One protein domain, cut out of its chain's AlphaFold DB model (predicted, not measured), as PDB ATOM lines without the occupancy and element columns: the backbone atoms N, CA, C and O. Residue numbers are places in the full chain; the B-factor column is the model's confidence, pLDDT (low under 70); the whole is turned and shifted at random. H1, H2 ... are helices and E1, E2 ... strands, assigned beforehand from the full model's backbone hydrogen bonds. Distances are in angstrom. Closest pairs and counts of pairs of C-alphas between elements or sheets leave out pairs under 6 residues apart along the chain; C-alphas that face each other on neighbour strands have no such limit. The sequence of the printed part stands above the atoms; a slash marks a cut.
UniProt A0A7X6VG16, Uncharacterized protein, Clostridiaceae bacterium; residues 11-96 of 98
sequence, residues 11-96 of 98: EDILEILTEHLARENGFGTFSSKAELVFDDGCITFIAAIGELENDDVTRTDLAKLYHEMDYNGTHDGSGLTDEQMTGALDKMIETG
ATOM      1  N   GLU A  11       7.091  31.229  13.349       94.44
ATOM      2  CA  GLU A  11       7.715  31.955  12.241       94.44
ATOM      3  C   GLU A  11       8.070  33.380  12.663       94.44
ATOM      4  O   GLU A  11       9.207  33.787  12.462       94.44
ATOM      5  N   ASP A  12       7.166  34.069  13.372       92.69
ATOM      6  CA  ASP A  12       7.442  35.415  13.900       92.69
ATOM      7  C   ASP A  12       8.702  35.410  14.791       92.69
ATOM      8  O   ASP A  12       9.555  36.290  14.701       92.69
ATOM      9  N   ILE A  13       8.850  34.397  15.656       94.19
ATOM     10  CA  ILE A  13      10.019  34.264  16.541       94.19
ATOM     11  C   ILE A  13      11.297  34.026  15.725       94.19
ATOM     12  O   ILE A  13      12.335  34.611  16.031       94.19
ATOM     13  N   LEU A  14      11.240  33.159  14.711       95.12
ATOM     14  CA  LEU A  14      12.392  32.858  13.859       95.12
ATOM     15  C   LEU A  14      12.831  34.086  13.056       95.12
ATOM     16  O   LEU A  14      14.028  34.373  13.000       95.12
ATOM     17  N   GLU A  15      11.884  34.824  12.482       92.88
ATOM     18  CA  GLU A  15      12.137  36.055  11.732       92.88
ATOM     19  C   GLU A  15      12.816  37.099  12.621       92.88
ATOM     20  O   GLU A  15      13.941  37.508  12.336       92.88
ATOM     21  N   ILE A  16      12.225  37.415  13.777       94.12
ATOM     22  CA  ILE A  16      12.786  38.387  14.727       94.12
ATOM     23  C   ILE A  16      14.225  38.024  15.127       94.12
ATOM     24  O   ILE A  16      15.107  38.886  15.148       94.12
ATOM     25  N   LEU A  17      14.485  36.755  15.460       93.88
ATOM     26  CA  LEU A  17      15.810  36.320  15.910       93.88
ATOM     27  C   LEU A  17      16.842  36.330  14.779       93.88
ATOM     28  O   LEU A  17      17.979  36.759  14.992       93.88
ATOM     29  N   THR A  18      16.467  35.881  13.582       94.31
ATOM     30  CA  THR A  18      17.374  35.878  12.425       94.31
ATOM     31  C   THR A  18      17.689  37.287  11.942       94.31
ATOM     32  O   THR A  18      18.858  37.570  11.692       94.31
ATOM     33  N   GLU A  19      16.715  38.196  11.897       93.69
ATOM     34  CA  GLU A  19      16.953  39.606  11.574       93.69
ATOM     35  C   GLU A  19      17.849  40.293  12.603       93.69
ATOM     36  O   GLU A  19      18.779  41.023  12.241       93.69
ATOM     37  N   HIS A  20      17.593  40.051  13.891       92.25
ATOM     38  CA  HIS A  20      18.414  40.597  14.963       92.25
ATOM     39  C   HIS A  20      19.873  40.157  14.805       92.25
ATOM     40  O   HIS A  20      20.766  41.003  14.746       92.25
ATOM     41  N   LEU A  21      20.116  38.853  14.656       92.25
ATOM     42  CA  LEU A  21      21.464  38.312  14.490       92.25
ATOM     43  C   LEU A  21      22.117  38.753  13.179       92.25
ATOM     44  O   LEU A  21      23.315  39.042  13.172       92.25
ATOM     45  N   ALA A  22      21.360  38.840  12.084       91.88
ATOM     46  CA  ALA A  22      21.870  39.330  10.811       91.88
ATOM     47  C   ALA A  22      22.385  40.770  10.951       91.88
ATOM     48  O   ALA A  22      23.514  41.071  10.560       91.88
ATOM     49  N   ARG A  23      21.598  41.635  11.599       91.06
ATOM     50  CA  ARG A  23      21.972  43.026  11.866       91.06
ATOM     51  C   ARG A  23      23.189  43.141  12.782       91.06
ATOM     52  O   ARG A  23      24.086  43.921  12.472       91.06
ATOM     53  N   GLU A  24      23.226  42.392  13.883       90.38
ATOM     54  CA  GLU A  24      24.353  42.405  14.834       90.38
ATOM     55  C   GLU A  24      25.669  41.966  14.173       90.38
ATOM     56  O   GLU A  24      26.736  42.474  14.511       90.38
ATOM     57  N   ASN A  25      25.599  41.071  13.184       88.62
ATOM     58  CA  ASN A  25      26.760  40.588  12.435       88.62
ATOM     59  C   ASN A  25      27.030  41.379  11.140       88.62
ATOM     60  O   ASN A  25      27.907  41.005  10.364       88.62
ATOM     61  N   GLY A  26      26.318  42.488  10.909       90.94
ATOM     62  CA  GLY A  26      26.575  43.400   9.792       90.94
ATOM     63  C   GLY A  26      26.099  42.907   8.423       90.94
ATOM     64  O   GLY A  26      26.519  43.463   7.408       90.94
ATOM     65  N   PHE A  27      25.220  41.908   8.372       90.44
ATOM     66  CA  PHE A  27      24.622  41.463   7.119       90.44
ATOM     67  C   PHE A  27      23.565  42.468   6.644       90.44
ATOM     68  O   PHE A  27      22.649  42.827   7.384       90.44
ATOM     69  N   GLY A  28      23.695  42.930   5.397       86.00
ATOM     70  CA  GLY A  28      22.728  43.840   4.773       86.00
ATOM     71  C   GLY A  28      21.547  43.089   4.162       86.00
ATOM     72  O   GLY A  28      20.405  43.263   4.573       86.00
ATOM     73  N   THR A  29      21.826  42.236   3.179       90.31
ATOM     74  CA  THR A  29      20.847  41.313   2.598       90.31
ATOM     75  C   THR A  29      21.341  39.900   2.833       90.31
ATOM     76  O   THR A  29      22.442  39.551   2.414       90.31
ATOM     77  N   PHE A  30      20.543  39.097   3.527       93.94
ATOM     78  CA  PHE A  30      20.988  37.812   4.041       93.94
ATOM     79  C   PHE A  30      20.073  36.675   3.604       93.94
ATOM     80  O   PHE A  30      18.902  36.866   3.279       93.94
ATOM     81  N   SER A  31      20.639  35.477   3.615       94.19
ATOM     82  CA  SER A  31      19.901  34.227   3.642       94.19
ATOM     83  C   SER A  31      20.028  33.636   5.042       94.19
ATOM     84  O   SER A  31      21.037  33.822   5.732       94.19
ATOM     85  N   SER A  32      18.990  32.941   5.495       94.56
ATOM     86  CA  SER A  32      19.050  32.221   6.760       94.56
ATOM     87  C   SER A  32      18.345  30.878   6.672       94.56
ATOM     88  O   SER A  32      17.437  30.664   5.864       94.56
ATOM     89  N   LYS A  33      18.791  29.957   7.521       95.94
ATOM     90  CA  LYS A  33      18.110  28.702   7.812       95.94
ATOM     91  C   LYS A  33      18.095  28.549   9.321       95.94
ATOM     92  O   LYS A  33      19.162  28.481   9.923       95.94
ATOM     93  N   ALA A  34      16.912  28.520   9.920       96.19
ATOM     94  CA  ALA A  34      16.764  28.537  11.368       96.19
ATOM     95  C   ALA A  34      15.671  27.585  11.857       96.19
ATOM     96  O   ALA A  34      14.723  27.279  11.133       96.19
ATOM     97  N   GLU A  35      15.806  27.132  13.100       95.94
ATOM     98  CA  GLU A  35      14.840  26.263  13.762       95.94
ATOM     99  C   GLU A  35      14.804  26.504  15.279       95.94
ATOM    100  O   GLU A  35      15.802  26.872  15.900       95.94
ATOM    101  N   LEU A  36      13.627  26.279  15.873       94.88
ATOM    102  CA  LEU A  36      13.457  26.143  17.318       94.88
ATOM    103  C   LEU A  36      13.417  24.654  17.663       94.88
ATOM    104  O   LEU A  36      12.461  23.962  17.303       94.88
ATOM    105  N   VAL A  37      14.443  24.182  18.363       93.19
ATOM    106  CA  VAL A  37      14.557  22.811  18.860       93.19
ATOM    107  C   VAL A  37      13.994  22.753  20.276       93.19
ATOM    108  O   VAL A  37      14.355  23.564  21.129       93.19
ATOM    109  N   PHE A  38      13.107  21.792  20.518       91.25
ATOM    110  CA  PHE A  38      12.526  21.525  21.830       91.25
ATOM    111  C   PHE A  38      13.111  20.218  22.352       91.25
ATOM    112  O   PHE A  38      12.765  19.152  21.840       91.25
ATOM    113  N   ASP A  39      13.982  20.303  23.352       86.12
ATOM    114  CA  ASP A  39      14.619  19.138  23.966       86.12
ATOM    115  C   ASP A  39      14.712  19.314  25.482       86.12
ATOM    116  O   ASP A  39      15.013  20.401  25.963       86.12
ATOM    117  N   ASP A  40      14.382  18.258  26.224       87.75
ATOM    118  CA  ASP A  40      14.382  18.197  27.696       87.75
ATOM    119  C   ASP A  40      13.791  19.435  28.421       87.75
ATOM    120  O   ASP A  40      14.288  19.907  29.441       87.75
ATOM    121  N   GLY A  41      12.714  20.011  27.876       85.31
ATOM    122  CA  GLY A  41      12.065  21.202  28.445       85.31
ATOM    123  C   GLY A  41      12.789  22.528  28.173       85.31
ATOM    124  O   GLY A  41      12.316  23.579  28.610       85.31
ATOM    125  N   CYS A  42      13.880  22.502  27.414       83.94
ATOM    126  CA  CYS A  42      14.567  23.672  26.892       83.94
ATOM    127  C   CYS A  42      14.131  23.970  25.451       83.94
ATOM    128  O   CYS A  42      13.855  23.075  24.651       83.94
ATOM    129  N   ILE A  43      14.088  25.261  25.121       90.44
ATOM    130  CA  ILE A  43      13.902  25.744  23.752       90.44
ATOM    131  C   ILE A  43      15.241  26.312  23.306       90.44
ATOM    132  O   ILE A  43      15.748  27.246  23.926       90.44
ATOM    133  N   THR A  44      15.797  25.756  22.239       91.69
ATOM    134  CA  THR A  44      17.042  26.234  21.639       91.69
ATOM    135  C   THR A  44      16.746  26.818  20.273       91.69
ATOM    136  O   THR A  44      16.110  26.175  19.442       91.69
ATOM    137  N   PHE A  45      17.227  28.030  20.028       94.31
ATOM    138  CA  PHE A  45      17.285  28.586  18.686       94.31
ATOM    139  C   PHE A  45      18.607  28.181  18.035       94.31
ATOM    140  O   PHE A  45      19.673  28.406  18.609       94.31
ATOM    141  N   ILE A  46      18.536  27.599  16.841       95.62
ATOM    142  CA  ILE A  46      19.701  27.272  16.022       95.62
ATOM    143  C   ILE A  46      19.525  27.889  14.642       95.62
ATOM    144  O   ILE A  46      18.461  27.760  14.035       95.62
ATOM    145  N   ALA A  47      20.552  28.571  14.138       95.38
ATOM    146  CA  ALA A  47      20.493  29.190  12.824       95.38
ATOM    147  C   ALA A  47      21.849  29.236  12.130       95.38
ATOM    148  O   ALA A  47      22.885  29.446  12.758       95.38
ATOM    149  N   ALA A  48      21.802  29.108  10.809       95.62
ATOM    150  CA  ALA A  48      22.846  29.551   9.903       95.62
ATOM    151  C   ALA A  48      22.385  30.853   9.241       95.62
ATOM    152  O   ALA A  48      21.264  30.923   8.732       95.62
ATOM    153  N   ILE A  49      23.241  31.873   9.253       94.81
ATOM    154  CA  ILE A  49      22.997  33.175   8.626       94.81
ATOM    155  C   ILE A  49      24.215  33.507   7.774       94.81
ATOM    156  O   ILE A  49      25.352  33.331   8.212       94.81
ATOM    157  N   GLY A  50      23.979  33.973   6.556       94.12
ATOM    158  CA  GLY A  50      25.035  34.408   5.653       94.12
ATOM    159  C   GLY A  50      24.507  35.366   4.596       94.12
ATOM    160  O   GLY A  50      23.326  35.698   4.577       94.12
ATOM    161  N   GLU A  51      25.385  35.801   3.699       92.06
ATOM    162  CA  GLU A  51      25.009  36.634   2.551       92.06
ATOM    163  C   GLU A  51      23.899  35.975   1.708       92.06
ATOM    164  O   GLU A  51      23.763  34.746   1.676       92.06
ATOM    165  N   LEU A  52      23.096  36.785   1.011       86.44
ATOM    166  CA  LEU A  52      21.935  36.309   0.242       86.44
ATOM    167  C   LEU A  52      22.272  35.188  -0.758       86.44
ATOM    168  O   LEU A  52      21.505  34.241  -0.898       86.44
ATOM    169  N   GLU A  53      23.415  35.286  -1.437       84.31
ATOM    170  CA  GLU A  53      23.851  34.331  -2.468       84.31
ATOM    171  C   GLU A  53      24.669  33.158  -1.902       84.31
ATOM    172  O   GLU A  53      25.300  32.405  -2.647       84.31
ATOM    173  N   ASN A  54      24.700  32.994  -0.577       83.25
ATOM    174  CA  ASN A  54      25.423  31.900   0.048       83.25
ATOM    175  C   ASN A  54      24.582  30.614   0.069       83.25
ATOM    176  O   ASN A  54      23.880  30.316   1.040       83.25
ATOM    177  N   ASP A  55      24.710  29.815  -0.990       83.00
ATOM    178  CA  ASP A  55      24.043  28.514  -1.120       83.00
ATOM    179  C   ASP A  55      24.325  27.561   0.059       83.00
ATOM    180  O   ASP A  55      23.483  26.712   0.375       83.00
ATOM    181  N   ASP A  56      25.460  27.704   0.753       89.00
ATOM    182  CA  ASP A  56      25.817  26.839   1.883       89.00
ATOM    183  C   ASP A  56      24.866  27.024   3.073       89.00
ATOM    184  O   ASP A  56      24.572  26.060   3.790       89.00
ATOM    185  N   VAL A  57      24.292  28.221   3.250       89.94
ATOM    186  CA  VAL A  57      23.307  28.500   4.311       89.94
ATOM    187  C   VAL A  57      22.082  27.602   4.147       89.94
ATOM    188  O   VAL A  57      21.663  26.918   5.083       89.94
ATOM    189  N   THR A  58      21.542  27.516   2.931       85.38
ATOM    190  CA  THR A  58      20.344  26.704   2.653       85.38
ATOM    191  C   THR A  58      20.606  25.199   2.801       85.38
ATOM    192  O   THR A  58      19.725  24.425   3.206       85.38
ATOM    193  N   ARG A  59      21.846  24.777   2.532       92.25
ATOM    194  CA  ARG A  59      22.299  23.380   2.595       92.25
ATOM    195  C   ARG A  59      22.759  22.951   3.984       92.25
ATOM    196  O   ARG A  59      22.947  21.755   4.195       92.25
ATOM    197  N   THR A  60      22.897  23.886   4.921       94.81
ATOM    198  CA  THR A  60      23.349  23.595   6.284       94.81
ATOM    199  C   THR A  60      22.413  22.597   6.970       94.81
ATOM    200  O   THR A  60      21.187  22.735   6.931       94.81
ATOM    201  N   ASP A  61      22.994  21.572   7.589       95.12
ATOM    202  CA  ASP A  61      22.278  20.593   8.404       95.12
ATOM    203  C   ASP A  61      22.160  21.123   9.839       95.12
ATOM    204  O   ASP A  61      23.122  21.086  10.608       95.12
ATOM    205  N   LEU A  62      20.984  21.654  10.186       94.88
ATOM    206  CA  LEU A  62      20.743  22.248  11.503       94.88
ATOM    207  C   LEU A  62      20.751  21.215  12.631       94.88
ATOM    208  O   LEU A  62      21.141  21.556  13.744       94.88
ATOM    209  N   ALA A  63      20.370  19.963  12.361       93.44
ATOM    210  CA  ALA A  63      20.386  18.912  13.375       93.44
ATOM    211  C   ALA A  63      21.826  18.556  13.746       93.44
ATOM    212  O   ALA A  63      22.171  18.458  14.923       93.44
ATOM    213  N   LYS A  64      22.694  18.436  12.736       94.56
ATOM    214  CA  LYS A  64      24.128  18.259  12.964       94.56
ATOM    215  C   LYS A  64      24.722  19.455  13.713       94.56
ATOM    216  O   LYS A  64      25.432  19.258  14.695       94.56
ATOM    217  N   LEU A  65      24.394  20.677  13.289       94.06
ATOM    218  CA  LEU A  65      24.886  21.899  13.930       94.06
ATOM    219  C   LEU A  65      24.466  21.979  15.406       94.06
ATOM    220  O   LEU A  65      25.297  22.290  16.249       94.06
ATOM    221  N   TYR A  66      23.215  21.637  15.723       92.75
ATOM    222  CA  TYR A  66      22.698  21.607  17.093       92.75
ATOM    223  C   TYR A  66      23.489  20.663  18.016       92.75
ATOM    224  O   TYR A  66      23.711  20.988  19.176       92.75
ATOM    225  N   HIS A  67      23.932  19.510  17.511       92.38
ATOM    226  CA  HIS A  67      24.674  18.534  18.316       92.38
ATOM    227  C   HIS A  67      26.177  18.816  18.424       92.38
ATOM    228  O   HIS A  67      26.809  18.356  19.373       92.38
ATOM    229  N   GLU A  68      26.761  19.509  17.445       94.12
ATOM    230  CA  GLU A  68      28.211  19.727  17.366       94.12
ATOM    231  C   GLU A  68      28.659  21.113  17.851       94.12
ATOM    232  O   GLU A  68      29.836  21.290  18.164       94.12
ATOM    233  N   MET A  69      27.757  22.097  17.891       90.81
ATOM    234  CA  MET A  69      28.082  23.480  18.233       90.81
ATOM    235  C   MET A  69      27.818  23.774  19.712       90.81
ATOM    236  O   MET A  69      26.722  23.537  20.218       90.81
ATOM    237  N   ASP A  70      28.800  24.372  20.386       89.38
ATOM    238  CA  ASP A  70      28.604  24.936  21.721       89.38
ATOM    239  C   ASP A  70      27.663  26.150  21.677       89.38
ATOM    240  O   ASP A  70      27.636  26.914  20.705       89.38
ATOM    241  N   TYR A  71      26.927  26.384  22.766       87.75
ATOM    242  CA  TYR A  71      26.127  27.599  22.904       87.75
ATOM    243  C   TYR A  71      27.017  28.845  22.833       87.75
ATOM    244  O   TYR A  71      27.954  29.010  23.611       87.75
ATOM    245  N   ASN A  72      26.686  29.747  21.913       84.75
ATOM    246  CA  ASN A  72      27.428  30.978  21.638       84.75
ATOM    247  C   ASN A  72      26.564  32.243  21.795       84.75
ATOM    248  O   ASN A  72      26.948  33.324  21.350       84.75
ATOM    249  N   GLY A  73      25.398  32.114  22.439       75.50
ATOM    250  CA  GLY A  73      24.564  33.247  22.823       75.50
ATOM    251  C   GLY A  73      25.235  34.084  23.913       75.50
ATOM    252  O   GLY A  73      25.832  33.555  24.846       75.50
ATOM    253  N   THR A  74      25.115  35.404  23.813       65.88
ATOM    254  CA  THR A  74      25.753  36.371  24.722       65.88
ATOM    255  C   THR A  74      24.966  36.621  26.009       65.88
ATOM    256  O   THR A  74      25.350  37.471  26.808       65.88
ATOM    257  N   HIS A  75      23.864  35.899  26.231       61.19
ATOM    258  CA  HIS A  75      23.002  36.117  27.384       61.19
ATOM    259  C   HIS A  75      23.552  35.414  28.630       61.19
ATOM    260  O   HIS A  75      23.258  34.253  28.900       61.19
ATOM    261  N   ASP A  76      24.338  36.145  29.412       49.56
ATOM    262  CA  ASP A  76      24.899  35.741  30.707       49.56
ATOM    263  C   ASP A  76      23.908  35.890  31.884       49.56
ATOM    264  O   ASP A  76      24.290  35.829  33.053       49.56
ATOM    265  N   GLY A  77      22.616  36.070  31.591       48.56
ATOM    266  CA  GLY A  77      21.583  36.373  32.584       48.56
ATOM    267  C   GLY A  77      21.410  37.867  32.869       48.56
ATOM    268  O   GLY A  77      20.561  38.224  33.689       48.56
ATOM    269  N   SER A  78      22.148  38.748  32.186       43.22
ATOM    270  CA  SER A  78      21.820  40.172  32.114       43.22
ATOM    271  C   SER A  78      20.918  40.435  30.898       43.22
ATOM    272  O   SER A  78      21.322  40.282  29.751       43.22
ATOM    273  N   GLY A  79      19.643  40.752  31.152       51.81
ATOM    274  CA  GLY A  79      18.649  41.164  30.148       51.81
ATOM    275  C   GLY A  79      19.172  42.219  29.155       51.81
ATOM    276  O   GLY A  79      20.156  42.899  29.440       51.81
ATOM    277  N   LEU A  80      18.461  42.441  28.035       56.84
ATOM    278  CA  LEU A  80      18.573  43.727  27.329       56.84
ATOM    279  C   LEU A  80      18.396  44.837  28.365       56.84
ATOM    280  O   LEU A  80      17.450  44.790  29.160       56.84
ATOM    281  N   THR A  81      19.286  45.824  28.370       64.38
ATOM    282  CA  THR A  81      19.062  46.988  29.225       64.38
ATOM    283  C   THR A  81      17.780  47.688  28.775       64.38
ATOM    284  O   THR A  81      17.372  47.598  27.611       64.38
ATOM    285  N   ASP A  82      17.134  48.412  29.684       62.91
ATOM    286  CA  ASP A  82      15.924  49.178  29.362       62.91
ATOM    287  C   ASP A  82      16.139  50.127  28.167       62.91
ATOM    288  O   ASP A  82      15.219  50.378  27.392       62.91
ATOM    289  N   GLU A  83      17.370  50.599  27.959       71.00
ATOM    290  CA  GLU A  83      17.761  51.422  26.812       71.00
ATOM    291  C   GLU A  83      17.757  50.634  25.499       71.00
ATOM    292  O   GLU A  83      17.265  51.128  24.485       71.00
ATOM    293  N   GLN A  84      18.238  49.390  25.509       69.06
ATOM    294  CA  GLN A  84      18.236  48.531  24.326       69.06
ATOM    295  C   GLN A  84      16.820  48.057  23.972       69.06
ATOM    296  O   GLN A  84      16.468  48.010  22.793       69.06
ATOM    297  N   MET A  85      15.975  47.781  24.975       69.25
ATOM    298  CA  MET A  85      14.549  47.510  24.748       69.25
ATOM    299  C   MET A  85      13.819  48.733  24.194       69.25
ATOM    300  O   MET A  85      13.024  48.605  23.265       69.25
ATOM    301  N   THR A  86      14.097  49.921  24.734       74.75
ATOM    302  CA  THR A  86      13.490  51.170  24.254       74.75
ATOM    303  C   THR A  86      13.903  51.450  22.812       74.75
ATOM    304  O   THR A  86      13.042  51.687  21.972       74.75
ATOM    305  N   GLY A  87      15.188  51.296  22.483       74.44
ATOM    306  CA  GLY A  87      15.684  51.470  21.117       74.44
ATOM    307  C   GLY A  87      15.108  50.462  20.116       74.44
ATOM    308  O   GLY A  87      14.852  50.813  18.966       74.44
ATOM    309  N   ALA A  88      14.867  49.220  20.541       70.50
ATOM    310  CA  ALA A  88      14.199  48.223  19.707       70.50
ATOM    311  C   ALA A  88      12.730  48.598  19.440       70.50
ATOM    312  O   ALA A  88      12.276  48.529  18.300       70.50
ATOM    313  N   LEU A  89      12.013  49.062  20.469       67.00
ATOM    314  CA  LEU A  89      10.621  49.501  20.349       67.00
ATOM    315  C   LEU A  89      10.474  50.763  19.493       67.00
ATOM    316  O   LEU A  89       9.550  50.833  18.683       67.00
ATOM    317  N   ASP A  90      11.374  51.733  19.639       79.00
ATOM    318  CA  ASP A  90      11.376  52.950  18.824       79.00
ATOM    319  C   ASP A  90      11.611  52.611  17.349       79.00
ATOM    320  O   ASP A  90      10.895  53.104  16.478       79.00
ATOM    321  N   LYS A  91      12.528  51.677  17.070       71.38
ATOM    322  CA  LYS A  91      12.790  51.225  15.704       71.38
ATOM    323  C   LYS A  91      11.577  50.532  15.071       71.38
ATOM    324  O   LYS A  91      11.279  50.814  13.918       71.38
ATOM    325  N   MET A  92      10.855  49.686  15.811       70.19
ATOM    326  CA  MET A  92       9.624  49.043  15.314       70.19
ATOM    327  C   MET A  92       8.512  50.063  15.018       70.19
ATOM    328  O   MET A  92       7.761  49.923  14.055       70.19
ATOM    329  N   ILE A  93       8.410  51.127  15.823       72.81
ATOM    330  CA  ILE A  93       7.450  52.216  15.587       72.81
ATOM    331  C   ILE A  93       7.833  53.027  14.341       72.81
ATOM    332  O   ILE A  93       6.946  53.437  13.591       72.81
ATOM    333  N   GLU A  94       9.126  53.263  14.119       75.56
ATOM    334  CA  GLU A  94       9.625  54.012  12.961       75.56
ATOM    335  C   GLU A  94       9.499  53.241  11.645       75.56
ATOM    336  O   GLU A  94       9.184  53.850  10.619       75.56
ATOM    337  N   THR A  95       9.726  51.925  11.650       74.25
ATOM    338  CA  THR A  95       9.619  51.104  10.432       74.25
ATOM    339  C   THR A  95       8.179  50.735  10.097       74.25
ATOM    340  O   THR A  95       7.879  50.443   8.942       74.25
ATOM    341  N   GLY A  96       7.267  50.815  11.072       54.28
ATOM    342  CA  GLY A  96       5.881  50.389  10.901       54.28
ATOM    343  C   GLY A  96       5.725  48.869  10.823       54.28
ATOM    344  O   GLY A  96       4.655  48.408  10.425       54.28
TER     345      GLY A  96
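This is residues 11 to 96 of the 98 residues of an uncharacterized protein of Clostridiaceae bacterium (UniProt A0A7X6VG16). A long two-stranded hairpin, E1 and E2, has H1 packed over one face and the short helices H2 and H3 over the other. H4 stands off from this body at the end of a long unnamed stretch, residues 69 to 81. The printed part has 86 residues, with four named helices and two named strands in the order H1, E1, E2, H2, H3, H4; the sheet, order E1 - E2, is antiparallel, and the class is mixed, helices and strands. It is only just compact, close to loose, with a radius of gyration of the C-alphas of 14.4 A and spans of 37 by 34 by 20 A.

H1, residues 11 to 24, comes closest to E1, residues 30 to 39, at the C-alphas of Leu 14 and Ala 34, 6.6 A apart. E2, residues 42 to 51, forms a hairpin with E1, antiparallel at 166 degrees; N 35 and O 46 are 2.9 A apart and N 44 and O 37 are 2.8 A apart, within hydrogen-bond range. The closest C-alphas of H1 and E2 are those of Ala 22 and Ile 49, 6.6 A apart. H2, residues 55 to 59, comes closest to E2 at the C-alphas of Val 57 and Ala 48, 5.7 A apart. H3, residues 62 to 68, comes closest to E2 at the C-alphas of Tyr 66 and Ile 46, 6.5 A apart. H4, residues 82 to 95, is apart from H1, E1, E2, H2 and H3. In H1, H2, H3 and H4 every O i to N i+4 pair is within hydrogen-bond range.

H1 begins at C-alpha 11, (7.715, 31.955, 12.241), and is 19.8 A long. E1 measures 28.0 A and E2 29.5 A from first to last C-alpha; H2 measures 6.6 A and H3 9.8 A. H4, 20.0 A long, ends at C-alpha 95, (9.619, 51.104, 10.432).

The two C-alphas farthest apart, those of Glu 68 and Glu 94, are 39.2 A apart. The printed part has no cut; the link from H3 to H4 is long, and the other links are tight. Mean pLDDT of the printed part is 84.3, with residues 74 to 82, 84 to 85, 89 and 96 under 70.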